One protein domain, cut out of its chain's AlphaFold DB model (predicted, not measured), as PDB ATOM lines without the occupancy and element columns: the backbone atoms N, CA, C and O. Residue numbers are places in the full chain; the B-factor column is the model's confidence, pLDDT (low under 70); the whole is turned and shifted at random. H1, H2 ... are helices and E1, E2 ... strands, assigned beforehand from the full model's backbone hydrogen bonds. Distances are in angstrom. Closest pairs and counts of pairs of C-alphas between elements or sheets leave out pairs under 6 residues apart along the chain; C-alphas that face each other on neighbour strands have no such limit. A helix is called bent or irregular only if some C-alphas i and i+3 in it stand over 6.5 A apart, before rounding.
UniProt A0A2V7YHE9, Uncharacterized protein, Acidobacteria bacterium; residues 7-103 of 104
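Overview. This is residues 7 to 103 of the 104 residues of an uncharacterized protein of Acidobacteria bacterium (UniProt A0A2V7YHE9). One antiparallel sheet of eight strands folds back on itself like a curled, incompletely closed barrel: E5, E6, E8 and E1 form one leaf, E3, E4 and E7 the other, and the bent strand E2 is the hinge. The short helix H1 packs where E2 and E6 diverge, near E5. The printed part has 97 residues, with named elements in the order H1, E1 to E8; the sheet's order is E5, E6, E8, E1, E2, E3, E4, E7, and the class is mostly strand. The whole is compact, with a radius of gyration of the C-alphas of 11.9 A and spans of 32 by 27 by 24 A.

Arrangement. H1, residues 7 to 13, is irregular: C-alphas 9 and 12 are 7.0 A apart, 0 of its 3 O i to N i+4 pairs are within hydrogen-bond range, and 3 of its 4 O i to N i+3 pairs are. It is on the sheet; its closest C-alphas to E2, residues 32 to 40, are those of Thr 7 and Tyr 38, 5.9 A. E1, residues 17 to 22, pairs staggered: with E2 over residues 17 to 18, N 18 to O 32 at 2.7 A, and with E8, residues 98 to 102, over residues 18 to 22, N 19 to O 101 at 2.8 A. E2 bends by 61 degrees at residue 35 and forms a hairpin with E3, residues 43 to 50, N 33 to O 49 at 2.7 A. E3 forms a hairpin with E4, residues 57 to 62, N 46 to O 59 at 2.8 A; E1 to E4 are a meander, each strand the antiparallel neighbour of the one before. E5, residues 66 to 69, an edge strand, forms a hairpin with E6, residues 73 to 77, N 68 to O 75 at 2.9 A. E6 is the neighbour of E8, N 74 to O 100 at 2.8 A. E7, residues 81 to 84, the other edge strand, is the neighbour of E4, N 60 to O 83 at 2.8 A. E5 and E7 are apart.

Along the chain. H1 begins at C-alpha 7 (12.016, -15.328, -0.248). E1 measures 16.6 A, E2 21.6 A, E3 22.4 A and E4 15.9 A from first to last C-alpha. E5, E6 and E7 follow, and E8 ends at C-alpha 102 (13.762, -0.041, -5.826).

Size, cuts and confidence. The C-alphas farthest apart, those of Gly 53 and Gly 94, are 33.4 A apart. The printed part has no cut. The link from E7 to E8, residues 85 to 97, is long. The mean pLDDT of the printed part is 93.3, and no printed residue is under 70.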
ATOM      1  N   THR A   7      12.058 -16.201  -1.427       85.56
ATOM      2  CA  THR A   7      12.016 -15.328  -0.248       85.56
ATOM      3  C   THR A   7      13.372 -14.701   0.092       85.56
ATOM      4  O   THR A   7      13.418 -13.552   0.520       85.56
ATOM      5  N   ASP A   8      14.477 -15.423  -0.106       87.19
ATOM      6  CA  ASP A   8      15.821 -14.926   0.198       87.19
ATOM      7  C   ASP A   8      16.269 -13.854  -0.800       87.19
ATOM      8  O   ASP A   8      16.953 -12.911  -0.406       87.19
ATOM      9  N   LEU A   9      15.779 -13.922  -2.044       89.06
ATOM     10  CA  LEU A   9      15.979 -12.879  -3.058       89.06
ATOM     11  C   LEU A   9      15.316 -11.552  -2.665       89.06
ATOM     12  O   LEU A   9      15.766 -10.491  -3.079       89.06
ATOM     13  N   LEU A  10      14.265 -11.582  -1.841       91.12
ATOM     14  CA  LEU A  10      13.575 -10.367  -1.400       91.12
ATOM     15  C   LEU A  10      14.235  -9.699  -0.190       91.12
ATOM     16  O   LEU A  10      13.943  -8.534   0.075       91.12
ATOM     17  N   ARG A  11      15.133 -10.383   0.536       91.19
ATOM     18  CA  ARG A  11      15.774  -9.827   1.745       91.19
ATOM     19  C   ARG A  11      16.450  -8.468   1.505       91.19
ATOM     20  O   ARG A  11      16.214  -7.579   2.319       91.19
ATOM     21  N   PRO A  12      17.210  -8.240   0.413       91.56
ATOM     22  CA  PRO A  12      17.858  -6.948   0.160       91.56
ATOM     23  C   PRO A  12      16.891  -5.785  -0.122       91.56
ATOM     24  O   PRO A  12      17.329  -4.635  -0.181       91.56
ATOM     25  N   PHE A  13      15.605  -6.077  -0.333       92.94
ATOM     26  CA  PHE A  13      14.552  -5.114  -0.667       92.94
ATOM     27  C   PHE A  13      13.633  -4.812   0.523       92.94
ATOM     28  O   PHE A  13      12.838  -3.874   0.469       92.94
ATOM     29  N   VAL A  14      13.736  -5.588   1.608       93.69
ATOM     30  CA  VAL A  14      12.999  -5.335   2.851       93.69
ATOM     31  C   VAL A  14      13.399  -3.963   3.404       93.69
ATOM     32  O   VAL A  14      14.577  -3.617   3.431       93.69
ATOM     33  N   LYS A  15      12.404  -3.172   3.817       93.50
ATOM     34  CA  LYS A  15      12.530  -1.768   4.252       93.50
ATOM     35  C   LYS A  15      12.996  -0.771   3.186       93.50
ATOM     36  O   LYS A  15      13.251   0.382   3.516       93.50
ATOM     37  N   LYS A  16      13.051  -1.162   1.908       92.94
ATOM     38  CA  LYS A  16      13.277  -0.224   0.800       92.94
ATOM     39  C   LYS A  16      11.962   0.242   0.189       92.94
ATOM     40  O   LYS A  16      11.004  -0.527   0.113       92.94
ATOM     41  N   SER A  17      11.961   1.483  -0.299       94.06
ATOM     42  CA  SER A  17      10.897   1.999  -1.162       94.06
ATOM     43  C   SER A  17      10.996   1.352  -2.541       94.06
ATOM     44  O   SER A  17      12.048   1.384  -3.176       94.06
ATOM     45  N   VAL A  18       9.905   0.757  -3.005       95.69
ATOM     46  CA  VAL A  18       9.813  -0.004  -4.248       95.69
ATOM     47  C   VAL A  18       8.559   0.371  -5.032       95.69
ATOM     48  O   VAL A  18       7.529   0.742  -4.464       95.69
ATOM     49  N   ARG A  19       8.626   0.228  -6.353       95.88
ATOM     50  CA  ARG A  19       7.448   0.053  -7.205       95.88
ATOM     51  C   ARG A  19       7.196  -1.428  -7.397       95.88
ATOM     52  O   ARG A  19       8.134  -2.223  -7.460       95.88
ATOM     53  N   VAL A  20       5.919  -1.772  -7.480       97.00
ATOM     54  CA  VAL A  20       5.483  -3.139  -7.724       97.00
ATOM     55  C   VAL A  20       4.593  -3.142  -8.946       97.00
ATOM     56  O   VAL A  20       3.608  -2.407  -8.999       97.00
ATOM     57  N   GLU A  21       4.929  -3.991  -9.900       97.38
ATOM     58  CA  GLU A  21       4.112  -4.271 -11.071       97.38
ATOM     59  C   GLU A  21       3.648  -5.718 -11.006       97.38
ATOM     60  O   GLU A  21       4.391  -6.609 -10.588       97.38
ATOM     61  N   VAL A  22       2.408  -5.955 -11.414       97.62
ATOM     62  CA  VAL A  22       1.802  -7.278 -11.472       97.62
ATOM     63  C   VAL A  22       1.240  -7.476 -12.870       97.62
ATOM     64  O   VAL A  22       0.427  -6.678 -13.326       97.62
ATOM     65  N   TRP A  23       1.690  -8.524 -13.562       97.12
ATOM     66  CA  TRP A  23       1.314  -8.790 -14.958       97.12
ATOM     67  C   TRP A  23       1.519  -7.587 -15.898       97.12
ATOM     68  O   TRP A  23       0.744  -7.383 -16.832       97.12
ATOM     69  N   GLY A  24       2.571  -6.797 -15.649       95.44
ATOM     70  CA  GLY A  24       2.926  -5.607 -16.435       95.44
ATOM     71  C   GLY A  24       2.117  -4.349 -16.107       95.44
ATOM     72  O   GLY A  24       2.271  -3.343 -16.790       95.44
ATOM     73  N   VAL A  25       1.263  -4.389 -15.081       95.12
ATOM     74  CA  VAL A  25       0.474  -3.237 -14.628       95.12
ATOM     75  C   VAL A  25       0.964  -2.794 -13.244       95.12
ATOM     76  O   VAL A  25       1.122  -3.650 -12.367       95.12
ATOM     77  N   PRO A  26       1.194  -1.491 -12.999       95.12
ATOM     78  CA  PRO A  26       1.496  -0.989 -11.661       95.12
ATOM     79  C   PRO A  26       0.422  -1.407 -10.651       95.12
ATOM     80  O   PRO A  26      -0.773  -1.264 -10.898       95.12
ATOM     81  N   LEU A  27       0.843  -1.929  -9.498       93.31
ATOM     82  CA  LEU A  27      -0.073  -2.411  -8.461       93.31
ATOM     83  C   LEU A  27      -0.924  -1.276  -7.860       93.31
ATOM     84  O   LEU A  27      -2.056  -1.506  -7.436       93.31
ATOM     85  N   ALA A  28      -0.357  -0.073  -7.804       84.88
ATOM     86  CA  ALA A  28      -1.017   1.184  -7.474       84.88
ATOM     87  C   ALA A  28      -0.163   2.353  -7.990       84.88
ATOM     88  O   ALA A  28       1.021   2.170  -8.284       84.88
ATOM     89  N   ASP A  29      -0.721   3.563  -7.980       78.94
ATOM     90  CA  ASP A  29      -0.006   4.804  -8.323       78.94
ATOM     91  C   ASP A  29       0.969   5.279  -7.224       78.94
ATOM     92  O   ASP A  29       1.447   6.413  -7.245       78.94
ATOM     93  N   SER A  30       1.267   4.434  -6.231       81.25
ATOM     94  CA  SER A  30       2.098   4.770  -5.073       81.25
ATOM     95  C   SER A  30       3.311   3.857  -4.930       81.25
ATOM     96  O   SER A  30       3.333   2.717  -5.394       81.25
ATOM     97  N   THR A  31       4.316   4.342  -4.205       92.69
ATOM     98  CA  THR A  31       5.460   3.542  -3.772       92.69
ATOM     99  C   THR A  31       5.131   2.750  -2.512       92.69
ATOM    100  O   THR A  31       4.344   3.170  -1.657       92.69
ATOM    101  N   PHE A  32       5.746   1.580  -2.397       95.50
ATOM    102  CA  PHE A  32       5.573   0.679  -1.269       95.50
ATOM    103  C   PHE A  32       6.890   0.479  -0.533       95.50
ATOM    104  O   PHE A  32       7.948   0.507  -1.137       95.50
ATOM    105  N   GLU A  33       6.829   0.195   0.756       95.62
ATOM    106  CA  GLU A  33       7.893  -0.460   1.499       95.62
ATOM    107  C   GLU A  33       7.592  -1.960   1.576       95.62
ATOM    108  O   GLU A  33       6.470  -2.357   1.921       95.62
ATOM    109  N   ILE A  34       8.587  -2.808   1.306       95.12
ATOM    110  CA  ILE A  34       8.480  -4.232   1.641       95.12
ATOM    111  C   ILE A  34       8.711  -4.385   3.137       95.12
ATOM    112  O   ILE A  34       9.833  -4.288   3.628       95.12
ATOM    113  N   ASP A  35       7.648  -4.662   3.876       94.50
ATOM    114  CA  ASP A  35       7.742  -4.864   5.315       94.50
ATOM    115  C   ASP A  35       8.364  -6.228   5.640       94.50
ATOM    116  O   ASP A  35       9.191  -6.341   6.541       94.50
ATOM    117  N   SER A  36       7.958  -7.270   4.912       94.44
ATOM    118  CA  SER A  36       8.464  -8.637   5.079       94.44
ATOM    119  C   SER A  36       7.972  -9.563   3.965       94.44
ATOM    120  O   SER A  36       6.948  -9.305   3.330       94.44
ATOM    121  N   ALA A  37       8.682 -10.672   3.748       94.38
ATOM    122  CA  ALA A  37       8.297 -11.709   2.801       94.38
ATOM    123  C   ALA A  37       8.477 -13.102   3.416       94.38
ATOM    124  O   ALA A  37       9.452 -13.356   4.119       94.38
ATOM    125  N   TYR A  38       7.543 -14.008   3.130       92.44
ATOM    126  CA  TYR A  38       7.542 -15.371   3.660       92.44
ATOM    127  C   TYR A  38       7.083 -16.364   2.605       92.44
ATOM    128  O   TYR A  38       6.253 -16.057   1.749       92.44
ATOM    129  N   ARG A  39       7.560 -17.600   2.718       91.44
ATOM    130  CA  ARG A  39       7.002 -18.721   1.964       91.44
ATOM    131  C   ARG A  39       5.873 -19.362   2.768       91.44
ATOM    132  O   ARG A  39       6.020 -19.577   3.966       91.44
ATOM    133  N   PHE A  40       4.769 -19.699   2.108       88.19
ATOM    134  CA  PHE A  40       3.660 -20.444   2.704       88.19
ATOM    135  C   PHE A  40       3.211 -21.547   1.742       88.19
ATOM    136  O   PHE A  40       2.555 -21.289   0.728       88.19
ATOM    137  N   GLY A  41       3.631 -22.784   2.023       88.81
ATOM    138  CA  GLY A  41       3.513 -23.904   1.089       88.81
ATOM    139  C   GLY A  41       4.238 -23.616  -0.233       88.81
ATOM    140  O   GLY A  41       5.432 -23.304  -0.259       88.81
ATOM    141  N   ALA A  42       3.501 -23.694  -1.342       87.31
ATOM    142  CA  ALA A  42       3.987 -23.318  -2.671       87.31
ATOM    143  C   ALA A  42       3.753 -21.831  -3.013       87.31
ATOM    144  O   ALA A  42       3.998 -21.419  -4.139       87.31
ATOM    145  N   GLY A  43       3.230 -21.024  -2.089       92.31
ATOM    146  CA  GLY A  43       3.021 -19.591  -2.287       92.31
ATOM    147  C   GLY A  43       4.127 -18.736  -1.673       92.31
ATOM    148  O   GLY A  43       4.806 -19.147  -0.730       92.31
ATOM    149  N   LEU A  44       4.245 -17.516  -2.181       95.31
ATOM    150  CA  LEU A  44       5.040 -16.434  -1.620       95.31
ATOM    151  C   LEU A  44       4.092 -15.338  -1.118       95.31
ATOM    152  O   LEU A  44       3.181 -14.911  -1.830       95.31
ATOM    153  N   LEU A  45       4.283 -14.919   0.127       96.50
ATOM    154  CA  LEU A  45       3.516 -13.881   0.803       96.50
ATOM    155  C   LEU A  45       4.421 -12.669   0.991       96.50
ATOM    156  O   LEU A  45       5.396 -12.754   1.732       96.50
ATOM    157  N   ILE A  46       4.103 -11.559   0.335       96.75
ATOM    158  CA  ILE A  46       4.862 -10.311   0.412       96.75
ATOM    159  C   ILE A  46       3.971  -9.275   1.082       96.75
ATOM    160  O   ILE A  46       2.898  -8.942   0.581       96.75
ATOM    161  N   PHE A  47       4.388  -8.783   2.237       96.56
ATOM    162  CA  PHE A  47       3.667  -7.740   2.945       96.56
ATOM    163  C   PHE A  47       4.230  -6.382   2.557       96.56
ATOM    164  O   PHE A  47       5.394  -6.083   2.814       96.56
ATOM    165  N   LEU A  48       3.374  -5.572   1.949       96.00
ATOM    166  CA  LEU A  48       3.689  -4.232   1.483       96.00
ATOM    167  C   LEU A  48       3.005  -3.202   2.380       96.00
ATOM    168  O   LEU A  48       1.887  -3.411   2.853       96.00
ATOM    169  N   ARG A  49       3.659  -2.074   2.606       94.75
ATOM    170  CA  ARG A  49       3.079  -0.888   3.246       94.75
ATOM    171  C   ARG A  49       3.241   0.284   2.289       94.75
ATOM    172  O   ARG A  49       4.232   0.315   1.580       94.75
ATOM    173  N   SER A  50       2.313   1.235   2.245       90.50
ATOM    174  CA  SER A  50       2.583   2.483   1.511       90.50
ATOM    175  C   SER A  50       3.817   3.174   2.103       90.50
ATOM    176  O   SER A  50       3.964   3.208   3.328       90.50
ATOM    177  N   ALA A  51       4.688   3.725   1.255       84.75
ATOM    178  CA  ALA A  51       5.887   4.438   1.704       84.75
ATOM    179  C   ALA A  51       5.546   5.709   2.508       84.75
ATOM    180  O   ALA A  51       6.288   6.089   3.408       84.75
ATOM    181  N   SER A  52       4.380   6.318   2.262       85.19
ATOM    182  CA  SER A  52       3.837   7.425   3.069       85.19
ATOM    183  C   SER A  52       3.255   6.986   4.424       85.19
ATOM    184  O   SER A  52       2.677   7.795   5.147       85.19
ATOM    185  N   GLY A  53       3.393   5.706   4.780       80.25
ATOM    186  CA  GLY A  53       2.766   5.098   5.947       80.25
ATOM    187  C   GLY A  53       1.380   4.526   5.644       80.25
ATOM    188  O   GLY A  53       0.794   4.751   4.589       80.25
ATOM    189  N   GLY A  54       0.847   3.725   6.570       81.75
ATOM    190  CA  GLY A  54      -0.499   3.155   6.457       81.75
ATOM    191  C   GLY A  54      -0.569   1.644   6.660       81.75
ATOM    192  O   GLY A  54       0.313   1.021   7.258       81.75
ATOM    193  N   ARG A  55      -1.669   1.047   6.185       87.88
ATOM    194  CA  ARG A  55      -1.990  -0.363   6.427       87.88
ATOM    195  C   ARG A  55      -1.040  -1.297   5.677       87.88
ATOM    196  O   ARG A  55      -0.880  -1.220   4.460       87.88
ATOM    197  N   ARG A  56      -0.490  -2.261   6.417       93.44
ATOM    198  CA  ARG A  56       0.228  -3.416   5.868       93.44
ATOM    199  C   ARG A  56      -0.745  -4.301   5.083       93.44
ATOM    200  O   ARG A  56      -1.715  -4.811   5.646       93.44
ATOM    201  N   THR A  57      -0.471  -4.490   3.799       95.50
ATOM    202  CA  THR A  57      -1.336  -5.182   2.838       95.50
ATOM    203  C   THR A  57      -0.583  -6.332   2.179       95.50
ATOM    204  O   THR A  57       0.590  -6.219   1.833       95.50
ATOM    205  N   LEU A  58      -1.251  -7.476   2.048       96.81
ATOM    206  CA  LEU A  58      -0.656  -8.690   1.503       96.81
ATOM    207  C   LEU A  58      -0.758  -8.716  -0.028       96.81
ATOM    208  O   LEU A  58      -1.863  -8.688  -0.578       96.81
ATOM    209  N   LEU A  59       0.392  -8.887  -0.675       97.56
ATOM    210  CA  LEU A  59       0.540  -9.365  -2.042       97.56
ATOM    211  C   LEU A  59       0.925 -10.848  -2.001       97.56
ATOM    212  O   LEU A  59       2.018 -11.225  -1.579       97.56
ATOM    213  N   LYS A  60       0.008 -11.716  -2.419       97.62
ATOM    214  CA  LYS A  60       0.227 -13.160  -2.487       97.62
ATOM    215  C   LYS A  60       0.529 -13.563  -3.922       97.62
ATOM    216  O   LYS A  60      -0.292 -13.348  -4.809       97.62
ATOM    217  N   VAL A  61       1.656 -14.234  -4.118       97.56
ATOM    218  CA  VAL A  61       2.073 -14.825  -5.391       97.56
ATOM    219  C   VAL A  61       1.972 -16.339  -5.261       97.56
ATOM    220  O   VAL A  61       2.674 -16.960  -4.464       97.56
ATOM    221  N   ALA A  62       1.046 -16.958  -5.986       96.69
ATOM    222  CA  ALA A  62       0.763 -18.377  -5.826       96.69
ATOM    223  C   ALA A  62       1.553 -19.231  -6.818       96.69
ATOM    224  O   ALA A  62       1.395 -19.071  -8.025       96.69
ATOM    225  N   GLN A  63       2.320 -20.195  -6.300       93.44
ATOM    226  CA  GLN A  63       3.067 -21.176  -7.097       93.44
ATOM    227  C   GLN A  63       4.020 -20.539  -8.129       93.44
ATOM    228  O   GLN A  63       3.986 -20.960  -9.284       93.44
ATOM    229  N   PRO A  64       4.843 -19.531  -7.759       94.00
ATOM    230  CA  PRO A  64       5.861 -19.014  -8.671       94.00
ATOM    231  C   PRO A  64       6.860 -20.124  -9.017       94.00
ATOM    232  O   PRO A  64       7.245 -20.902  -8.138       94.00
ATOM    233  N   LYS A  65       7.272 -20.208 -10.286       90.94
ATOM    234  CA  LYS A  65       8.201 -21.262 -10.737       90.94
ATOM    235  C   LYS A  65       9.647 -20.798 -10.793       90.94
ATOM    236  O   LYS A  65      10.549 -21.612 -10.632       90.94
ATOM    237  N   SER A  66       9.864 -19.510 -11.017       90.94
ATOM    238  CA  SER A  66      11.190 -18.930 -11.177       90.94
ATOM    239  C   SER A  66      11.205 -17.497 -10.661       90.94
ATOM    240  O   SER A  66      10.170 -16.831 -10.562       90.94
ATOM    241  N   ALA A  67      12.396 -17.045 -10.286       92.88
ATOM    242  CA  ALA A  67      12.656 -15.656  -9.971       92.88
ATOM    243  C   ALA A  67      14.092 -15.306 -10.363       92.88
ATOM    244  O   ALA A  67      14.977 -16.162 -10.307       92.88
ATOM    245  N   SER A  68      14.307 -14.054 -10.740       93.44
ATOM    246  CA  SER A  68      15.616 -13.471 -11.024       93.44
ATOM    247  C   SER A  68      15.804 -12.217 -10.171       93.44
ATOM    248  O   SER A  68      14.839 -11.592  -9.723       93.44
ATOM    249  N   ILE A  69      17.060 -11.878  -9.898       93.25
ATOM    250  CA  ILE A  69      17.445 -10.702  -9.122       93.25
ATOM    251  C   ILE A  69      18.551  -9.954  -9.864       93.25
ATOM    252  O   ILE A  69      19.502 -10.565 -10.352       93.25
ATOM    253  N   SER A  70      18.425  -8.636  -9.920       91.12
ATOM    254  CA  SER A  70      19.504  -7.689 -10.187       91.12
ATOM    255  C   SER A  70      19.666  -6.760  -8.979       91.12
ATOM    256  O   SER A  70      18.974  -6.906  -7.972       91.12
ATOM    257  N   GLU A  71      20.602  -5.814  -9.054       88.38
ATOM    258  CA  GLU A  71      20.950  -4.918  -7.942       88.38
ATOM    259  C   GLU A  71      19.736  -4.196  -7.321       88.38
ATOM    260  O   GLU A  71      19.632  -4.075  -6.099       88.38
ATOM    261  N   ASP A  72      18.799  -3.754  -8.157       93.94
ATOM    262  CA  ASP A  72      17.662  -2.914  -7.788       93.94
ATOM    263  C   ASP A  72      16.307  -3.485  -8.216       93.94
ATOM    264  O   ASP A  72      15.284  -2.818  -8.043       93.94
ATOM    265  N   ARG A  73      16.266  -4.720  -8.730       95.50
ATOM    266  CA  ARG A  73      15.044  -5.332  -9.255       95.50
ATOM    267  C   ARG A  73      14.974  -6.827  -8.966       95.50
ATOM    268  O   ARG A  73      15.952  -7.555  -9.096       95.50
ATOM    269  N   VAL A  74      13.781  -7.295  -8.610       95.69
ATOM    270  CA  VAL A  74      13.429  -8.718  -8.530       95.69
ATOM    271  C   VAL A  74      12.271  -8.980  -9.472       95.69
ATOM    272  O   VAL A  74      11.271  -8.261  -9.459       95.69
ATOM    273  N   GLU A  75      12.391 -10.044 -10.254       97.19
ATOM    274  CA  GLU A  75      11.325 -10.537 -11.116       97.19
ATOM    275  C   GLU A  75      10.891 -11.909 -10.630       97.19
ATOM    276  O   GLU A  75      11.715 -12.773 -10.339       97.19
ATOM    277  N   ILE A  76       9.584 -12.116 -10.536       96.38
ATOM    278  CA  ILE A  76       8.978 -13.381 -10.143       96.38
ATOM    279  C   ILE A  76       8.058 -13.797 -11.279       96.38
ATOM    280  O   ILE A  76       7.093 -13.100 -11.602       96.38
ATOM    281  N   SER A  77       8.345 -14.949 -11.869       95.00
ATOM    282  CA  SER A  77       7.707 -15.408 -13.099       95.00
ATOM    283  C   SER A  77       6.835 -16.640 -12.868       95.00
ATOM    284  O   SER A  77       6.938 -17.350 -11.860       95.00
ATOM    285  N   ASP A  78       5.930 -16.873 -13.822       92.19
ATOM    286  CA  ASP A  78       5.097 -18.078 -13.910       92.19
ATOM    287  C   ASP A  78       4.239 -18.382 -12.674       92.19
ATOM    288  O   ASP A  78       3.951 -19.543 -12.369       92.19
ATOM    289  N   ALA A  79       3.789 -17.351 -11.956       95.81
ATOM    290  CA  ALA A  79       2.805 -17.544 -10.899       95.81
ATOM    291  C   ALA A  79       1.479 -18.062 -11.481       95.81
ATOM    292  O   ALA A  79       1.019 -17.631 -12.539       95.81
ATOM    293  N   ARG A  80       0.798 -18.954 -10.759       95.94
ATOM    294  CA  ARG A  80      -0.548 -19.408 -11.140       95.94
ATOM    295  C   ARG A  80      -1.571 -18.278 -11.042       95.94
ATOM    296  O   ARG A  80      -2.464 -18.183 -11.878       95.94
ATOM    297  N   TYR A  81      -1.462 -17.468  -9.993       97.06
ATOM    298  CA  TYR A  81      -2.231 -16.242  -9.803       97.06
ATOM    299  C   TYR A  81      -1.491 -15.304  -8.847       97.06
ATOM    300  O   TYR A  81      -0.667 -15.744  -8.038       97.06
ATOM    301  N   VAL A  82      -1.847 -14.024  -8.910       97.81
ATOM    302  CA  VAL A  82      -1.432 -13.009  -7.940       97.81
ATOM    303  C   VAL A  82      -2.684 -12.435  -7.287       97.81
ATOM    304  O   VAL A  82      -3.716 -12.276  -7.936       97.81
ATOM    305  N   GLN A  83      -2.623 -12.199  -5.982       97.88
ATOM    306  CA  GLN A  83      -3.723 -11.656  -5.197       97.88
ATOM    307  C   GLN A  83      -3.233 -10.466  -4.378       97.88
ATOM    308  O   GLN A  83      -2.240 -10.574  -3.664       97.88
ATOM    309  N   TRP A  84      -3.973  -9.366  -4.429       96.44
ATOM    310  CA  TRP A  84      -3.711  -8.145  -3.681       96.44
ATOM    311  C   TRP A  84      -4.889  -7.816  -2.774       96.44
ATOM    312  O   TRP A  84      -6.038  -7.855  -3.210       96.44
ATOM    313  N   ALA A  85      -4.618  -7.536  -1.497       93.38
ATOM    314  CA  ALA A  85      -5.646  -7.152  -0.522       93.38
ATOM    315  C   ALA A  85      -6.861  -8.112  -0.477       93.38
ATOM    316  O   ALA A  85      -7.997  -7.696  -0.269       93.38
ATOM    317  N   GLY A  86      -6.634  -9.412  -0.701       94.50
ATOM    318  CA  GLY A  86      -7.710 -10.412  -0.734       94.50
ATOM    319  C   GLY A  86      -8.298 -10.706  -2.121       94.50
ATOM    320  O   GLY A  86      -8.982 -11.713  -2.272       94.50
ATOM    321  N   ARG A  87      -8.010  -9.892  -3.144       96.31
ATOM    322  CA  ARG A  87      -8.602  -9.999  -4.489       96.31
ATOM    323  C   ARG A  87      -7.594 -10.492  -5.518       96.31
ATOM    324  O   ARG A  87      -6.459 -10.024  -5.541       96.31
ATOM    325  N   LYS A  88      -7.982 -11.468  -6.341       97.31
ATOM    326  CA  LYS A  88      -7.140 -11.934  -7.453       97.31
ATOM    327  C   LYS A  88      -7.037 -10.824  -8.495       97.31
ATOM    328  O   LYS A  88      -8.032 -10.167  -8.773       97.31
ATOM    329  N   LEU A  89      -5.837 -10.623  -9.021       96.94
ATOM    330  CA  LEU A  89      -5.569  -9.663 -10.082       96.94
ATOM    331  C   LEU A  89      -5.673 -10.356 -11.442       96.94
ATOM    332  O   LEU A  89      -5.320 -11.535 -11.558       96.94
ATOM    333  N   GLU A  90      -6.156  -9.618 -12.440       96.31
ATOM    334  CA  GLU A  90      -6.275 -10.102 -13.816       96.31
ATOM    335  C   GLU A  90      -4.908 -10.491 -14.365       96.31
ATOM    336  O   GLU A  90      -3.926  -9.766 -14.204       96.31
ATOM    337  N   ARG A  91      -4.836 -11.674 -14.974       95.06
ATOM    338  CA  ARG A  91      -3.583 -12.251 -15.456       95.06
ATOM    339  C   ARG A  91      -3.403 -11.962 -16.939       95.06
ATOM    340  O   ARG A  91      -4.195 -12.424 -17.752       95.06
ATOM    341  N   THR A  92      -2.272 -11.357 -17.284       94.38
ATOM    342  CA  THR A  92      -1.817 -11.221 -18.674       94.38
ATOM    343  C   THR A  92      -0.853 -12.356 -19.013       94.38
ATOM    344  O   THR A  92       0.199 -12.506 -18.388       94.38
ATOM    345  N   ALA A  93      -1.214 -13.207 -19.975       89.56
ATOM    346  CA  ALA A  93      -0.363 -14.317 -20.401       89.56
ATOM    347  C   ALA A  93       0.934 -13.810 -21.061       89.56
ATOM    348  O   ALA A  93       0.923 -12.805 -21.763       89.56
ATOM    349  N   GLY A  94       2.048 -14.514 -20.838       91.12
ATOM    350  CA  GLY A  94       3.357 -14.151 -21.399       91.12
ATOM    351  C   GLY A  94       4.073 -12.993 -20.693       91.12
ATOM    352  O   GLY A  94       5.190 -12.664 -21.076       91.12
ATOM    353  N   ILE A  95       3.473 -12.404 -19.654       96.31
ATOM    354  CA  ILE A  95       4.073 -11.317 -18.873       96.31
ATOM    355  C   ILE A  95       4.586 -11.838 -17.525       96.31
ATOM    356  O   ILE A  95       4.019 -12.767 -16.944       96.31
ATOM    357  N   ILE A  96       5.661 -11.222 -17.025       97.25
ATOM    358  CA  ILE A  96       6.216 -11.481 -15.692       97.25
ATOM    359  C   ILE A  96       5.122 -11.271 -14.640       97.25
ATOM    360  O   ILE A  96       4.370 -10.295 -14.684       97.25
ATOM    361  N   ALA A  97       5.025 -12.199 -13.687       97.25
ATOM    362  CA  ALA A  97       3.934 -12.186 -12.726       97.25
ATOM    363  C   ALA A  97       4.053 -11.026 -11.744       97.25
ATOM    364  O   ALA A  97       3.064 -10.341 -11.504       97.25
ATOM    365  N   VAL A  98       5.245 -10.811 -11.185       97.75
ATOM    366  CA  VAL A  98       5.529  -9.681 -10.299       97.75
ATOM    367  C   VAL A  98       6.916  -9.127 -10.589       97.75
ATOM    368  O   VAL A  98       7.885  -9.883 -10.622       97.75
ATOM    369  N   VAL A  99       7.015  -7.809 -10.735       97.44
ATOM    370  CA  VAL A  99       8.281  -7.071 -10.740       97.44
ATOM    371  C   VAL A  99       8.306  -6.160  -9.521       97.44
ATOM    372  O   VAL A  99       7.330  -5.470  -9.232       97.44
ATOM    373  N   ILE A 100       9.416  -6.171  -8.793       96.81
ATOM    374  CA  ILE A 100       9.668  -5.298  -7.648       96.81
ATOM    375  C   ILE A 100      10.950  -4.536  -7.943       96.81
ATOM    376  O   ILE A 100      11.997  -5.160  -8.085       96.81
ATOM    377  N   ALA A 101      10.875  -3.210  -8.024       96.25
ATOM    378  CA  ALA A 101      12.018  -2.363  -8.353       96.25
ATOM    379  C   ALA A 101      12.205  -1.265  -7.305       96.25
ATOM    380  O   ALA A 101      11.248  -0.562  -6.975       96.25
ATOM    381  N   VAL A 102      13.422  -1.104  -6.783       94.75
ATOM    382  CA  VAL A 102      13.762  -0.041  -5.826       94.75
ATOM    383  C   VAL A 102      13.580   1.321  -6.487       94.75
ATOM    384  O   VAL A 102      13.951   1.536  -7.637       94.75
ATOM    385  N   GLN A 103      12.978   2.249  -5.753       87.19
ATOM    386  CA  GLN A 103      12.908   3.653  -6.136       87.19
ATOM    387  C   GLN A 103      14.091   4.383  -5.508       87.19
ATOM    388  O   GLN A 103      14.323   4.244  -4.306       87.19
TER     389      GLN A 103